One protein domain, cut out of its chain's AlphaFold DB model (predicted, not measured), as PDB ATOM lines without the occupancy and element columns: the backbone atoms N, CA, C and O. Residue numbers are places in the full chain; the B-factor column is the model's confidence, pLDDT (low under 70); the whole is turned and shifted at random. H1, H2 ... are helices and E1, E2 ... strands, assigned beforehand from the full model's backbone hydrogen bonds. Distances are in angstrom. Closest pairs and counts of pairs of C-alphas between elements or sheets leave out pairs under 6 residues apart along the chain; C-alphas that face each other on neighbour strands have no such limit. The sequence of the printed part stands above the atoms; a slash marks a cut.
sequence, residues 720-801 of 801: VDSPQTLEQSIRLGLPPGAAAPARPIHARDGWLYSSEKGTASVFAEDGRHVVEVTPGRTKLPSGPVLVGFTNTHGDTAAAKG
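Overview. This is residues 720 to 801 of the 801 residues of the protein "Carb-bd_dom_fam9 domain-containing protein" of Amycolatopsis albispora (UniProt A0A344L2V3). A twisted sheet of four strands, E4, E3, E6 and E7, is the middle of a small sandwich, with the helix H1 lying crosswise over one of its faces and a smaller sheet of three strands, E1, E2 and E5, covering part of the other face. A long link, residues 733 to 745, leads from H1 past the beginning of E7 to the small sheet. The printed part has 82 residues, with one named helix and then seven named strands along the chain, in the order H1, E1 to E7; the class is mixed, helices and strands. Both sheets are all antiparallel, in the orders E4, E3, E6, E7 and E1, E2, E5. The whole is compact, with a radius of gyration of the C-alphas of 11.0 A, and rounded, spanning 29 by 26 by 17 A.

Along the chain. In the large sheet, E3 is residues 758 to 764, 19.0 A long, and E4 is residues 767 to 773, 18.4 A. E6, residues 786 to 791, is 16.6 A long, and E7, residues 796 to 800, is 14.2 A, ending at C-alpha 800 (-25.445, -1.747, 27.841). In the small sheet are E1, residues 746 to 748, E2, residues 751 to 754, and E5, residues 776 to 779. H1, residues 723 to 732, begins at C-alpha 723 (-22.625, 7.693, 24.370) and is 14.2 A long.

Arrangement. E4 and E7 are the edge strands of the large sheet. E3 and E4 form a hairpin, with N 762 and O 769 at 2.8 A. E3 and E6 are antiparallel at 170 degrees, with N 761 and O 788 at 2.8 A. E6 and E7 form a hairpin, with N 789 and O 797 at 2.8 A. H1 is on this sheet at a height of 7.9 A, two layers, a helix over one face of a sheet. It lies over E7 and only just over E6, on which 3 of its C-alphas fall, and on the local plane runs across the strands at 88 degrees to E7. The closest C-alphas of H1 and E7 are those of Leu 726 and Ala 798, 5.8 A apart. In H1 every O i to N i+4 pair is within hydrogen-bond range. The two sheets make a sandwich, two sheets face to face, 9.9 A centre to centre where they face each other, with strands at 30 degrees. E1 and E2 form a hairpin, with N 748 and O 751 at 2.9 A; E2 and E5 are antiparallel, with N 752 and O 778 at 2.8 A. The closest C-alphas of E1 and E7 are those of His 746 and Ala 799, 5.8 A apart. H1 is apart from E2 and E5.

Size, cuts and confidence. The C-alphas farthest apart are those of Ala 740 and Asp 766, 29.9 A. The printed part has no cut and ends at the chain's last residue, 801. The link from H1 to E1, 13 residues, is long; that from E5 to E6 is short, and the others are tight. The mean pLDDT of the printed part is 95.6, and no printed residue is under 70.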
ATOM      1  N   VAL A 720     -28.961   8.423  19.307       97.69
ATOM      2  CA  VAL A 720     -28.418   7.051  19.305       97.69
ATOM      3  C   VAL A 720     -26.913   6.999  19.017       97.69
ATOM      4  O   VAL A 720     -26.283   5.967  19.248       97.69
ATOM      5  N   ASP A 721     -26.344   8.113  18.560       96.88
ATOM      6  CA  ASP A 721     -24.935   8.292  18.216       96.88
ATOM      7  C   ASP A 721     -24.154   9.064  19.294       96.88
ATOM      8  O   ASP A 721     -22.991   9.407  19.082       96.88
ATOM      9  N   SER A 722     -24.761   9.296  20.461       97.25
ATOM     10  CA  SER A 722     -24.140   9.954  21.614       97.25
ATOM     11  C   SER A 722     -24.034   8.984  22.800       97.25
ATOM     12  O   SER A 722     -25.057   8.623  23.389       97.25
ATOM     13  N   PRO A 723     -22.822   8.542  23.193       96.44
ATOM     14  CA  PRO A 723     -22.625   7.693  24.370       96.44
ATOM     15  C   PRO A 723     -23.251   8.265  25.646       96.44
ATOM     16  O   PRO A 723     -23.871   7.524  26.407       96.44
ATOM     17  N   GLN A 724     -23.140   9.577  25.854       95.75
ATOM     18  CA  GLN A 724     -23.665  10.283  27.022       95.75
ATOM     19  C   GLN A 724     -25.197  10.225  27.055       95.75
ATOM     20  O   GLN A 724     -25.789   9.902  28.090       95.75
ATOM     21  N   THR A 725     -25.844  10.454  25.906       97.50
ATOM     22  CA  THR A 725     -27.295  10.293  25.781       97.50
ATOM     23  C   THR A 725     -27.713   8.837  26.020       97.50
ATOM     24  O   THR A 725     -28.676   8.593  26.748       97.50
ATOM     25  N   LEU A 726     -26.980   7.850  25.488       98.00
ATOM     26  CA  LEU A 726     -27.281   6.430  25.709       98.00
ATOM     27  C   LEU A 726     -27.194   6.033  27.188       98.00
ATOM     28  O   LEU A 726     -28.070   5.325  27.687       98.00
ATOM     29  N   GLU A 727     -26.169   6.493  27.904       96.94
ATOM     30  CA  GLU A 727     -26.021   6.235  29.339       96.94
ATOM     31  C   GLU A 727     -27.179   6.822  30.151       96.94
ATOM     32  O   GLU A 727     -27.749   6.124  30.999       96.94
ATOM     33  N   GLN A 728     -27.581   8.064  29.860       96.88
ATOM     34  CA  GLN A 728     -28.755   8.681  30.478       96.88
ATOM     35  C   GLN A 728     -30.032   7.899  30.156       96.88
ATOM     36  O   GLN A 728     -30.787   7.561  31.068       96.88
ATOM     37  N   SER A 729     -30.263   7.563  28.886       96.38
ATOM     38  CA  SER A 729     -31.422   6.781  28.447       96.38
ATOM     39  C   SER A 729     -31.541   5.456  29.196       96.38
ATOM     40  O   SER A 729     -32.625   5.094  29.651       96.38
ATOM     41  N   ILE A 730     -30.427   4.751  29.403       96.25
ATOM     42  CA  ILE A 730     -30.394   3.493  30.160       96.25
ATOM     43  C   ILE A 730     -30.668   3.733  31.651       96.25
ATOM     44  O   ILE A 730     -31.422   2.971  32.262       96.25
ATOM     45  N   ARG A 731     -30.086   4.786  32.246       95.69
ATOM     46  CA  ARG A 731     -30.310   5.158  33.656       95.69
ATOM     47  C   ARG A 731     -31.784   5.467  33.930       95.69
ATOM     48  O   ARG A 731     -32.337   4.966  34.916       95.69
ATOM     49  N   LEU A 732     -32.400   6.258  33.054       94.94
ATOM     50  CA  LEU A 732     -33.771   6.752  33.183       94.94
ATOM     51  C   LEU A 732     -34.830   5.767  32.668       94.94
ATOM     52  O   LEU A 732     -35.994   5.860  33.059       94.94
ATOM     53  N   GLY A 733     -34.432   4.813  31.822       93.75
ATOM     54  CA  GLY A 733     -35.350   3.904  31.135       93.75
ATOM     55  C   GLY A 733     -36.154   4.594  30.030       93.75
ATOM     56  O   GLY A 733     -37.319   4.258  29.832       93.75
ATOM     57  N   LEU A 734     -35.553   5.566  29.338       94.56
ATOM     58  CA  LEU A 734     -36.199   6.393  28.315       94.56
ATOM     59  C   LEU A 734     -35.554   6.203  26.932       94.56
ATOM     60  O   LEU A 734     -34.339   6.003  26.852       94.56
ATOM     61  N   PRO A 735     -36.329   6.286  25.835       95.56
ATOM     62  CA  PRO A 735     -35.783   6.216  24.482       95.56
ATOM     63  C   PRO A 735     -34.864   7.418  24.180       95.56
ATOM     64  O   PRO A 735     -35.221   8.550  24.524       95.56
ATOM     65  N   PRO A 736     -33.696   7.214  23.539       97.06
ATOM     66  CA  PRO A 736     -32.838   8.309  23.076       97.06
ATOM     67  C   PRO A 736     -33.573   9.306  22.161       97.06
ATOM     68  O   PRO A 736     -34.369   8.902  21.310       97.06
ATOM     69  N   GLY A 737     -33.281  10.602  22.303       95.75
ATOM     70  CA  GLY A 737     -33.742  11.655  21.384       95.75
ATOM     71  C   GLY A 737     -35.213  12.037  21.504       95.75
ATOM     72  O   GLY A 737     -35.809  12.502  20.523       95.75
ATOM     73  N   ALA A 738     -35.822  11.751  22.663       95.50
ATOM     74  CA  ALA A 738     -37.257  11.905  22.914       95.50
ATOM     75  C   ALA A 738     -38.132  11.248  21.825       95.50
ATOM     76  O   ALA A 738     -39.250  11.690  21.544       95.50
ATOM     77  N   ALA A 739     -37.611  10.206  21.174       95.56
ATOM     78  CA  ALA A 739     -38.319   9.473  20.140       95.56
ATOM     79  C   ALA A 739     -39.415   8.587  20.750       95.56
ATOM     80  O   ALA A 739     -39.511   8.407  21.968       95.56
ATOM     81  N   ALA A 740     -40.258   8.019  19.890       95.12
ATOM     82  CA  ALA A 740     -41.101   6.912  20.309       95.12
ATOM     83  C   ALA A 740     -40.217   5.712  20.724       95.12
ATOM     84  O   ALA A 740     -39.117   5.536  20.190       95.12
ATOM     85  N   PRO A 741     -40.644   4.910  21.713       95.12
ATOM     86  CA  PRO A 741     -39.847   3.791  22.195       95.12
ATOM     87  C   PRO A 741     -39.912   2.601  21.236       95.12
ATOM     88  O   PRO A 741     -40.992   2.081  20.952       95.12
ATOM     89  N   ALA A 742     -38.749   2.115  20.801       96.62
ATOM     90  CA  ALA A 742     -38.649   0.824  20.128       96.62
ATOM     91  C   ALA A 742     -38.913  -0.319  21.121       96.62
ATOM     92  O   ALA A 742     -38.920  -0.138  22.346       96.62
ATOM     93  N   ARG A 743     -39.095  -1.543  20.611       95.19
ATOM     94  CA  ARG A 743     -39.184  -2.709  21.499       95.19
ATOM     95  C   ARG A 743     -37.873  -2.891  22.274       95.19
ATOM     96  O   ARG A 743     -36.803  -2.644  21.719       95.19
ATOM     97  N   PRO A 744     -37.934  -3.382  23.530       93.50
ATOM     98  CA  PRO A 744     -36.743  -3.564  24.348       93.50
ATOM     99  C   PRO A 744     -35.654  -4.380  23.644       93.50
ATOM    100  O   PRO A 744     -35.919  -5.454  23.095       93.50
ATOM    101  N   ILE A 745     -34.425  -3.873  23.717       96.12
ATOM    102  CA  ILE A 745     -33.215  -4.540  23.240       96.12
ATOM    103  C   ILE A 745     -32.347  -4.972  24.423       96.12
ATOM    104  O   ILE A 745     -32.393  -4.380  25.504       96.12
ATOM    105  N   HIS A 746     -31.533  -6.006  24.223       95.88
ATOM    106  CA  HIS A 746     -30.581  -6.471  25.232       95.88
ATOM    107  C   HIS A 746     -29.221  -6.725  24.600       95.88
ATOM    108  O   HIS A 746     -29.144  -7.422  23.592       95.88
ATOM    109  N   ALA A 747     -28.153  -6.228  25.213       94.94
ATOM    110  CA  ALA A 747     -26.788  -6.589  24.860       94.94
ATOM    111  C   ALA A 747     -26.230  -7.514  25.953       94.94
ATOM    112  O   ALA A 747     -26.322  -7.197  27.136       94.94
ATOM    113  N   ARG A 748     -25.754  -8.704  25.575       93.69
ATOM    114  CA  ARG A 748     -25.097  -9.661  26.486       93.69
ATOM    115  C   ARG A 748     -24.264 -10.672  25.712       93.69
ATOM    116  O   ARG A 748     -24.622 -11.044  24.595       93.69
ATOM    117  N   ASP A 749     -23.188 -11.159  26.325       91.44
ATOM    118  CA  ASP A 749     -22.338 -12.235  25.793       91.44
ATOM    119  C   ASP A 749     -21.829 -11.979  24.353       91.44
ATOM    120  O   ASP A 749     -21.676 -12.910  23.559       91.44
ATOM    121  N   GLY A 750     -21.598 -10.709  23.988       92.94
ATOM    122  CA  GLY A 750     -21.180 -10.308  22.636       92.94
ATOM    123  C   GLY A 750     -22.296 -10.335  21.580       92.94
ATOM    124  O   GLY A 750     -22.009 -10.386  20.382       92.94
ATOM    125  N   TRP A 751     -23.565 -10.324  21.996       96.00
ATOM    126  CA  TRP A 751     -24.731 -10.299  21.111       96.00
ATOM    127  C   TRP A 751     -25.724  -9.208  21.504       96.00
ATOM    128  O   TRP A 751     -26.047  -9.039  22.678       96.00
ATOM    129  N   LEU A 752     -26.275  -8.538  20.496       97.12
ATOM    130  CA  LEU A 752     -27.472  -7.715  20.600       97.12
ATOM    131  C   LEU A 752     -28.693  -8.567  20.264       97.12
ATOM    132  O   LEU A 752     -28.730  -9.215  19.219       97.12
ATOM    133  N   TYR A 753     -29.698  -8.536  21.126       97.31
ATOM    134  CA  TYR A 753     -30.988  -9.181  20.936       97.31
ATOM    135  C   TYR A 753     -32.039  -8.115  20.659       97.31
ATOM    136  O   TYR A 753     -32.241  -7.222  21.481       97.31
ATOM    137  N   SER A 754     -32.721  -8.234  19.523       96.50
ATOM    138  CA  SER A 754     -33.842  -7.372  19.151       96.50
ATOM    139  C   SER A 754     -34.922  -8.197  18.459       96.50
ATOM    140  O   SER A 754     -34.623  -9.142  17.728       96.50
ATOM    141  N   SER A 755     -36.191  -7.855  18.683       97.06
ATOM    142  CA  SER A 755     -37.310  -8.422  17.913       97.06
ATOM    143  C   SER A 755     -37.622  -7.633  16.640       97.06
ATOM    144  O   SER A 755     -38.495  -8.032  15.873       97.06
ATOM    145  N   GLU A 756     -36.933  -6.514  16.435       97.00
ATOM    146  CA  GLU A 756     -37.196  -5.558  15.367       97.00
ATOM    147  C   GLU A 756     -35.997  -5.455  14.432       97.00
ATOM    148  O   GLU A 756     -34.860  -5.767  14.791       97.00
ATOM    149  N   LYS A 757     -36.274  -5.034  13.199       97.56
ATOM    150  CA  LYS A 757     -35.238  -4.675  12.240       97.56
ATOM    151  C   LYS A 757     -34.861  -3.210  12.448       97.56
ATOM    152  O   LYS A 757     -35.744  -2.387  12.684       97.56
ATOM    153  N   GLY A 758     -33.585  -2.889  12.304       97.19
ATOM    154  CA  GLY A 758     -33.109  -1.516  12.386       97.19
ATOM    155  C   GLY A 758     -31.601  -1.422  12.245       97.19
ATOM    156  O   GLY A 758     -30.956  -2.360  11.777       97.19
ATOM    157  N   THR A 759     -31.053  -0.317  12.722       97.88
ATOM    158  CA  THR A 759     -29.616  -0.048  12.738       97.88
ATOM    159  C   THR A 759     -29.193   0.216  14.179       97.88
ATOM    160  O   THR A 759     -29.945   0.816  14.949       97.88
ATOM    161  N   ALA A 760     -28.016  -0.274  14.568       97.62
ATOM    162  CA  ALA A 760     -27.454  -0.039  15.890       97.62
ATOM    163  C   ALA A 760     -26.095   0.662  15.811       97.62
ATOM    164  O   ALA A 760     -25.185   0.178  15.137       97.62
ATOM    165  N   SER A 761     -25.964   1.760  16.552       97.44
ATOM    166  CA  SER A 761     -24.699   2.421  16.861       97.44
ATOM    167  C   SER A 761     -24.121   1.795  18.126       97.44
ATOM    168  O   SER A 761     -24.718   1.858  19.199       97.44
ATOM    169  N   VAL A 762     -22.977   1.133  17.982       97.50
ATOM    170  CA  VAL A 762     -22.318   0.355  19.030       97.50
ATOM    171  C   VAL A 762     -21.003   1.024  19.392       97.50
ATOM    172  O   VAL A 762     -20.081   1.060  18.582       97.50
ATOM    173  N   PHE A 763     -20.909   1.524  20.615       97.00
ATOM    174  CA  PHE A 763     -19.690   2.096  21.171       97.00
ATOM    175  C   PHE A 763     -18.947   1.018  21.948       97.00
ATOM    176  O   PHE A 763     -19.460   0.509  22.945       97.00
ATOM    177  N   ALA A 764     -17.761   0.667  21.461       94.62
ATOM    178  CA  ALA A 764     -16.844  -0.294  22.057       94.62
ATOM    179  C   ALA A 764     -15.486   0.377  22.334       94.62
ATOM    180  O   ALA A 764     -15.258   1.523  21.945       94.62
ATOM    181  N   GLU A 765     -14.566  -0.335  22.991       91.12
ATOM    182  CA  GLU A 765     -13.223   0.189  23.303       91.12
ATOM    183  C   GLU A 765     -12.424   0.609  22.057       91.12
ATOM    184  O   GLU A 765     -11.595   1.514  22.136       91.12
ATOM    185  N   ASP A 766     -12.662  -0.030  20.909       91.31
ATOM    186  CA  ASP A 766     -11.984   0.250  19.640       91.31
ATOM    187  C   ASP A 766     -12.692   1.314  18.777       91.31
ATOM    188  O   ASP A 766     -12.205   1.639  17.694       91.31
ATOM    189  N   GLY A 767     -13.808   1.878  19.255       92.00
ATOM    190  CA  GLY A 767     -14.531   2.971  18.610       92.00
ATOM    191  C   GLY A 767     -16.022   2.700  18.395       92.00
ATOM    192  O   GLY A 767     -16.619   1.784  18.966       92.00
ATOM    193  N   ARG A 768     -16.644   3.545  17.566       94.25
ATOM    194  CA  ARG A 768     -18.055   3.430  17.174       94.25
ATOM    195  C   ARG A 768     -18.192   2.536  15.940       94.25
ATOM    196  O   ARG A 768     -17.539   2.763  14.926       94.25
ATOM    197  N   HIS A 769     -19.118   1.585  15.998       95.06
ATOM    198  CA  HIS A 769     -19.494   0.700  14.894       95.06
ATOM    199  C   HIS A 769     -20.971   0.879  14.564       95.06
ATOM    200  O   HIS A 769     -21.798   0.963  15.468       95.06
ATOM    201  N   VAL A 770     -21.324   0.880  13.280       96.00
ATOM    202  CA  VAL A 770     -22.724   0.863  12.835       96.00
ATOM    203  C   VAL A 770     -23.034  -0.521  12.284       96.00
ATOM    204  O   VAL A 770     -22.375  -0.985  11.350       96.00
ATOM    205  N   VAL A 771     -24.013  -1.204  12.877       95.31
ATOM    206  CA  VAL A 771     -24.395  -2.567  12.487       95.31
ATOM    207  C   VAL A 771     -25.867  -2.648  12.111       95.31
ATOM    208  O   VAL A 771     -26.743  -2.142  12.810       95.31
ATOM    209  N   GLU A 772     -26.147  -3.348  11.016       97.06
ATOM    210  CA  GLU A 772     -27.511  -3.703  10.638       97.06
ATOM    211  C   GLU A 772     -28.051  -4.781  11.582       97.06
ATOM    212  O   GLU A 772     -27.411  -5.808  11.837       97.06
ATOM    213  N   VAL A 773     -29.256  -4.561  12.094       96.38
ATOM    214  CA  VAL A 773     -29.915  -5.445  13.049       96.38
ATOM    215  C   VAL A 773     -31.100  -6.113  12.377       96.38
ATOM    216  O   VAL A 773     -32.029  -5.467  11.892       96.38
ATOM    217  N   THR A 774     -31.088  -7.441  12.383       93.44
ATOM    218  CA  THR A 774     -32.242  -8.264  12.015       93.44
ATOM    219  C   THR A 774     -32.871  -8.869  13.266       93.44
ATOM    220  O   THR A 774     -32.129  -9.175  14.204       93.44
ATOM    221  N   PRO A 775     -34.190  -9.140  13.276       96.19
ATOM    222  CA  PRO A 775     -34.834  -9.820  14.394       96.19
ATOM    223  C   PRO A 775     -34.104 -11.114  14.788       96.19
ATOM    224  O   PRO A 775     -33.820 -11.962  13.941       96.19
ATOM    225  N   GLY A 776     -33.809 -11.273  16.078       95.94
ATOM    226  CA  GLY A 776     -33.011 -12.371  16.617       95.94
ATOM    227  C   GLY A 776     -31.764 -11.873  17.341       95.94
ATOM    228  O   GLY A 776     -31.879 -11.135  18.319       95.94
ATOM    229  N   ARG A 777     -30.585 -12.333  16.903       94.88
ATOM    230  CA  ARG A 777     -29.285 -11.960  17.482       94.88
ATOM    231  C   ARG A 777     -28.359 -11.354  16.426       94.88
ATOM    232  O   ARG A 777     -28.159 -11.962  15.375       94.88
ATOM    233  N   THR A 778     -27.735 -10.231  16.752       96.56
ATOM    234  CA  THR A 778     -26.690  -9.573  15.956       96.56
ATOM    235  C   THR A 778     -25.384  -9.613  16.736       96.56
ATOM    236  O   THR A 778     -25.375  -9.371  17.941       96.56
ATOM    237  N   LYS A 779     -24.278  -9.979  16.083       95.88
ATOM    238  CA  LYS A 779     -22.970 -10.067  16.742       95.88
ATOM    239  C   LYS A 779     -22.445  -8.660  17.041       95.88
ATOM    240  O   LYS A 779     -22.483  -7.812  16.156       95.88
ATOM    241  N   LEU A 780     -21.938  -8.450  18.252       94.44
ATOM    242  CA  LEU A 780     -21.303  -7.203  18.683       94.44
ATOM    243  C   LEU A 780     -19.767  -7.337  18.701       94.44
ATOM    244  O   LEU A 780     -19.252  -8.466  18.715       94.44
ATOM    245  N   PRO A 781     -19.028  -6.210  18.694       91.69
ATOM    246  CA  PRO A 781     -17.612  -6.179  19.046       91.69
ATOM    247  C   PRO A 781     -17.354  -6.809  20.423       91.69
ATOM    248  O   PRO A 781     -18.255  -6.930  21.256       91.69
ATOM    249  N   SER A 782     -16.123  -7.260  20.658       87.06
ATOM    250  CA  SER A 782     -15.726  -7.817  21.955       87.06
ATOM    251  C   SER A 782     -15.502  -6.720  22.991       87.06
ATOM    252  O   SER A 782     -14.881  -5.714  22.670       87.06
ATOM    253  N   GLY A 783     -15.891  -6.981  24.240       88.38
ATOM    254  CA  GLY A 783     -15.709  -6.055  25.361       88.38
ATOM    255  C   GLY A 783     -17.021  -5.393  25.793       88.38
ATOM    256  O   GLY A 783     -18.074  -5.737  25.251       88.38
ATOM    257  N   PRO A 784     -16.974  -4.498  26.795       93.00
ATOM    258  CA  PRO A 784     -18.128  -3.712  27.217       93.00
ATOM    259  C   PRO A 784     -18.621  -2.816  26.085       93.00
ATOM    260  O   PRO A 784     -17.810  -2.198  25.391       93.00
ATOM    261  N   VAL A 785     -19.939  -2.717  25.924       96.38
ATOM    262  CA  VAL A 785     -20.537  -1.907  24.858       96.38
ATOM    263  C   VAL A 785     -21.718  -1.070  25.334       96.38
ATOM    264  O   VAL A 785     -22.504  -1.494  26.185       96.38
ATOM    265  N   LEU A 786     -21.877   0.105  24.725       97.38
ATOM    266  CA  LEU A 786     -23.125   0.870  24.722       97.38
ATOM    267  C   LEU A 786     -23.752   0.769  23.336       97.38
ATOM    268  O   LEU A 786     -23.062   0.878  22.326       97.38
ATOM    269  N   VAL A 787     -25.058   0.544  23.286       98.00
ATOM    270  CA  VAL A 787     -25.792   0.332  22.041       98.00
ATOM    271  C   VAL A 787     -26.963   1.296  21.977       98.00
ATOM    272  O   VAL A 787     -27.860   1.215  22.813       98.00
ATOM    273  N   GLY A 788     -26.969   2.157  20.965       98.12
ATOM    274  CA  GLY A 788     -28.145   2.885  20.502       98.12
ATOM    275  C   GLY A 788     -28.772   2.146  19.332       98.12
ATOM    276  O   GLY A 788     -28.059   1.701  18.440       98.12
ATOM    277  N   PHE A 789     -30.088   1.978  19.331       98.44
ATOM    278  CA  PHE A 789     -30.826   1.276  18.284       98.44
ATOM    279  C   PHE A 789     -31.944   2.157  17.747       98.44
ATOM    280  O   PHE A 789     -32.684   2.735  18.539       98.44
ATOM    281  N   THR A 790     -32.095   2.178  16.425       98.19
ATOM    282  CA  THR A 790     -33.213   2.820  15.729       98.19
ATOM    283  C   THR A 790     -33.884   1.793  14.829       98.19
ATOM    284  O   THR A 790     -33.223   1.178  13.987       98.19
ATOM    285  N   ASN A 791     -35.189   1.581  14.999       97.44
ATOM    286  CA  ASN A 791     -35.948   0.670  14.143       97.44
ATOM    287  C   ASN A 791     -36.337   1.339  12.805       97.44
ATOM    288  O   ASN A 791     -36.070   2.514  12.561       97.44
ATOM    289  N   THR A 792     -37.006   0.605  11.915       96.25
ATOM    290  CA  THR A 792     -37.431   1.133  10.601       96.25
ATOM    291  C   THR A 792     -38.508   2.224  10.652       96.25
ATOM    292  O   THR A 792     -38.830   2.791   9.610       96.25
ATOM    293  N   HIS A 793     -39.093   2.489  11.820       94.69
ATOM    294  CA  HIS A 793     -40.090   3.538  12.051       94.69
ATOM    295  C   HIS A 793     -39.487   4.802  12.683       94.69
ATOM    296  O   HIS A 793     -40.178   5.810  12.781       94.69
ATOM    297  N   GLY A 794     -38.201   4.771  13.055       94.31
ATOM    298  CA  GLY A 794     -37.540   5.864  13.768       94.31
ATOM    299  C   GLY A 794     -37.689   5.790  15.290       94.31
ATOM    300  O   GLY A 794     -37.235   6.703  15.978       94.31
ATOM    301  N   ASP A 795     -38.286   4.719  15.822       97.06
ATOM    302  CA  ASP A 795     -38.356   4.496  17.264       97.06
ATOM    303  C   ASP A 795     -36.978   4.077  17.782       97.06
ATOM    304  O   ASP A 795     -36.247   3.347  17.097       97.06
ATOM    305  N   THR A 796     -36.635   4.487  19.002       98.31
ATOM    306  CA  THR A 796     -35.292   4.276  19.553       98.31
ATOM    307  C   THR A 796     -35.288   3.447  20.833       98.31
ATOM    308  O   THR A 796     -36.259   3.397  21.592       98.31
ATOM    309  N   ALA A 797     -34.170   2.772  21.083       97.94
ATOM    310  CA  ALA A 797     -33.878   2.108  22.347       97.94
ATOM    311  C   ALA A 797     -32.375   2.148  22.642       97.94
ATOM    312  O   ALA A 797     -31.558   2.337  21.740       97.94
ATOM    313  N   ALA A 798     -32.011   1.935  23.906       97.81
ATOM    314  CA  ALA A 798     -30.623   1.857  24.341       97.81
ATOM    315  C   ALA A 798     -30.379   0.614  25.209       97.81
ATOM    316  O   ALA A 798     -31.260   0.181  25.954       97.81
ATOM    317  N   ALA A 799     -29.176   0.046  25.130       97.12
ATOM    318  CA  ALA A 799     -28.725  -1.032  26.005       97.12
ATOM    319  C   ALA A 799     -27.230  -0.927  26.319       97.12
ATOM    320  O   ALA A 799     -26.449  -0.380  25.546       97.12
ATOM    321  N   LYS A 800     -26.838  -1.517  27.449       96.06
ATOM    322  CA  LYS A 800     -25.445  -1.747  27.841       96.06
ATOM    323  C   LYS A 800     -25.196  -3.251  27.903       96.06
ATOM    324  O   LYS A 800     -26.085  -3.972  28.363       96.06
ATOM    325  N   GLY A 801     -24.040  -3.705  27.424       89.81
ATOM    326  CA  GLY A 801     -23.697  -5.126  27.292       89.81
ATOM    327  C   GLY A 801     -22.293  -5.483  27.720       89.81
ATOM    328  O   GLY A 801     -21.436  -4.569  27.755       89.81
TER     329      GLY A 801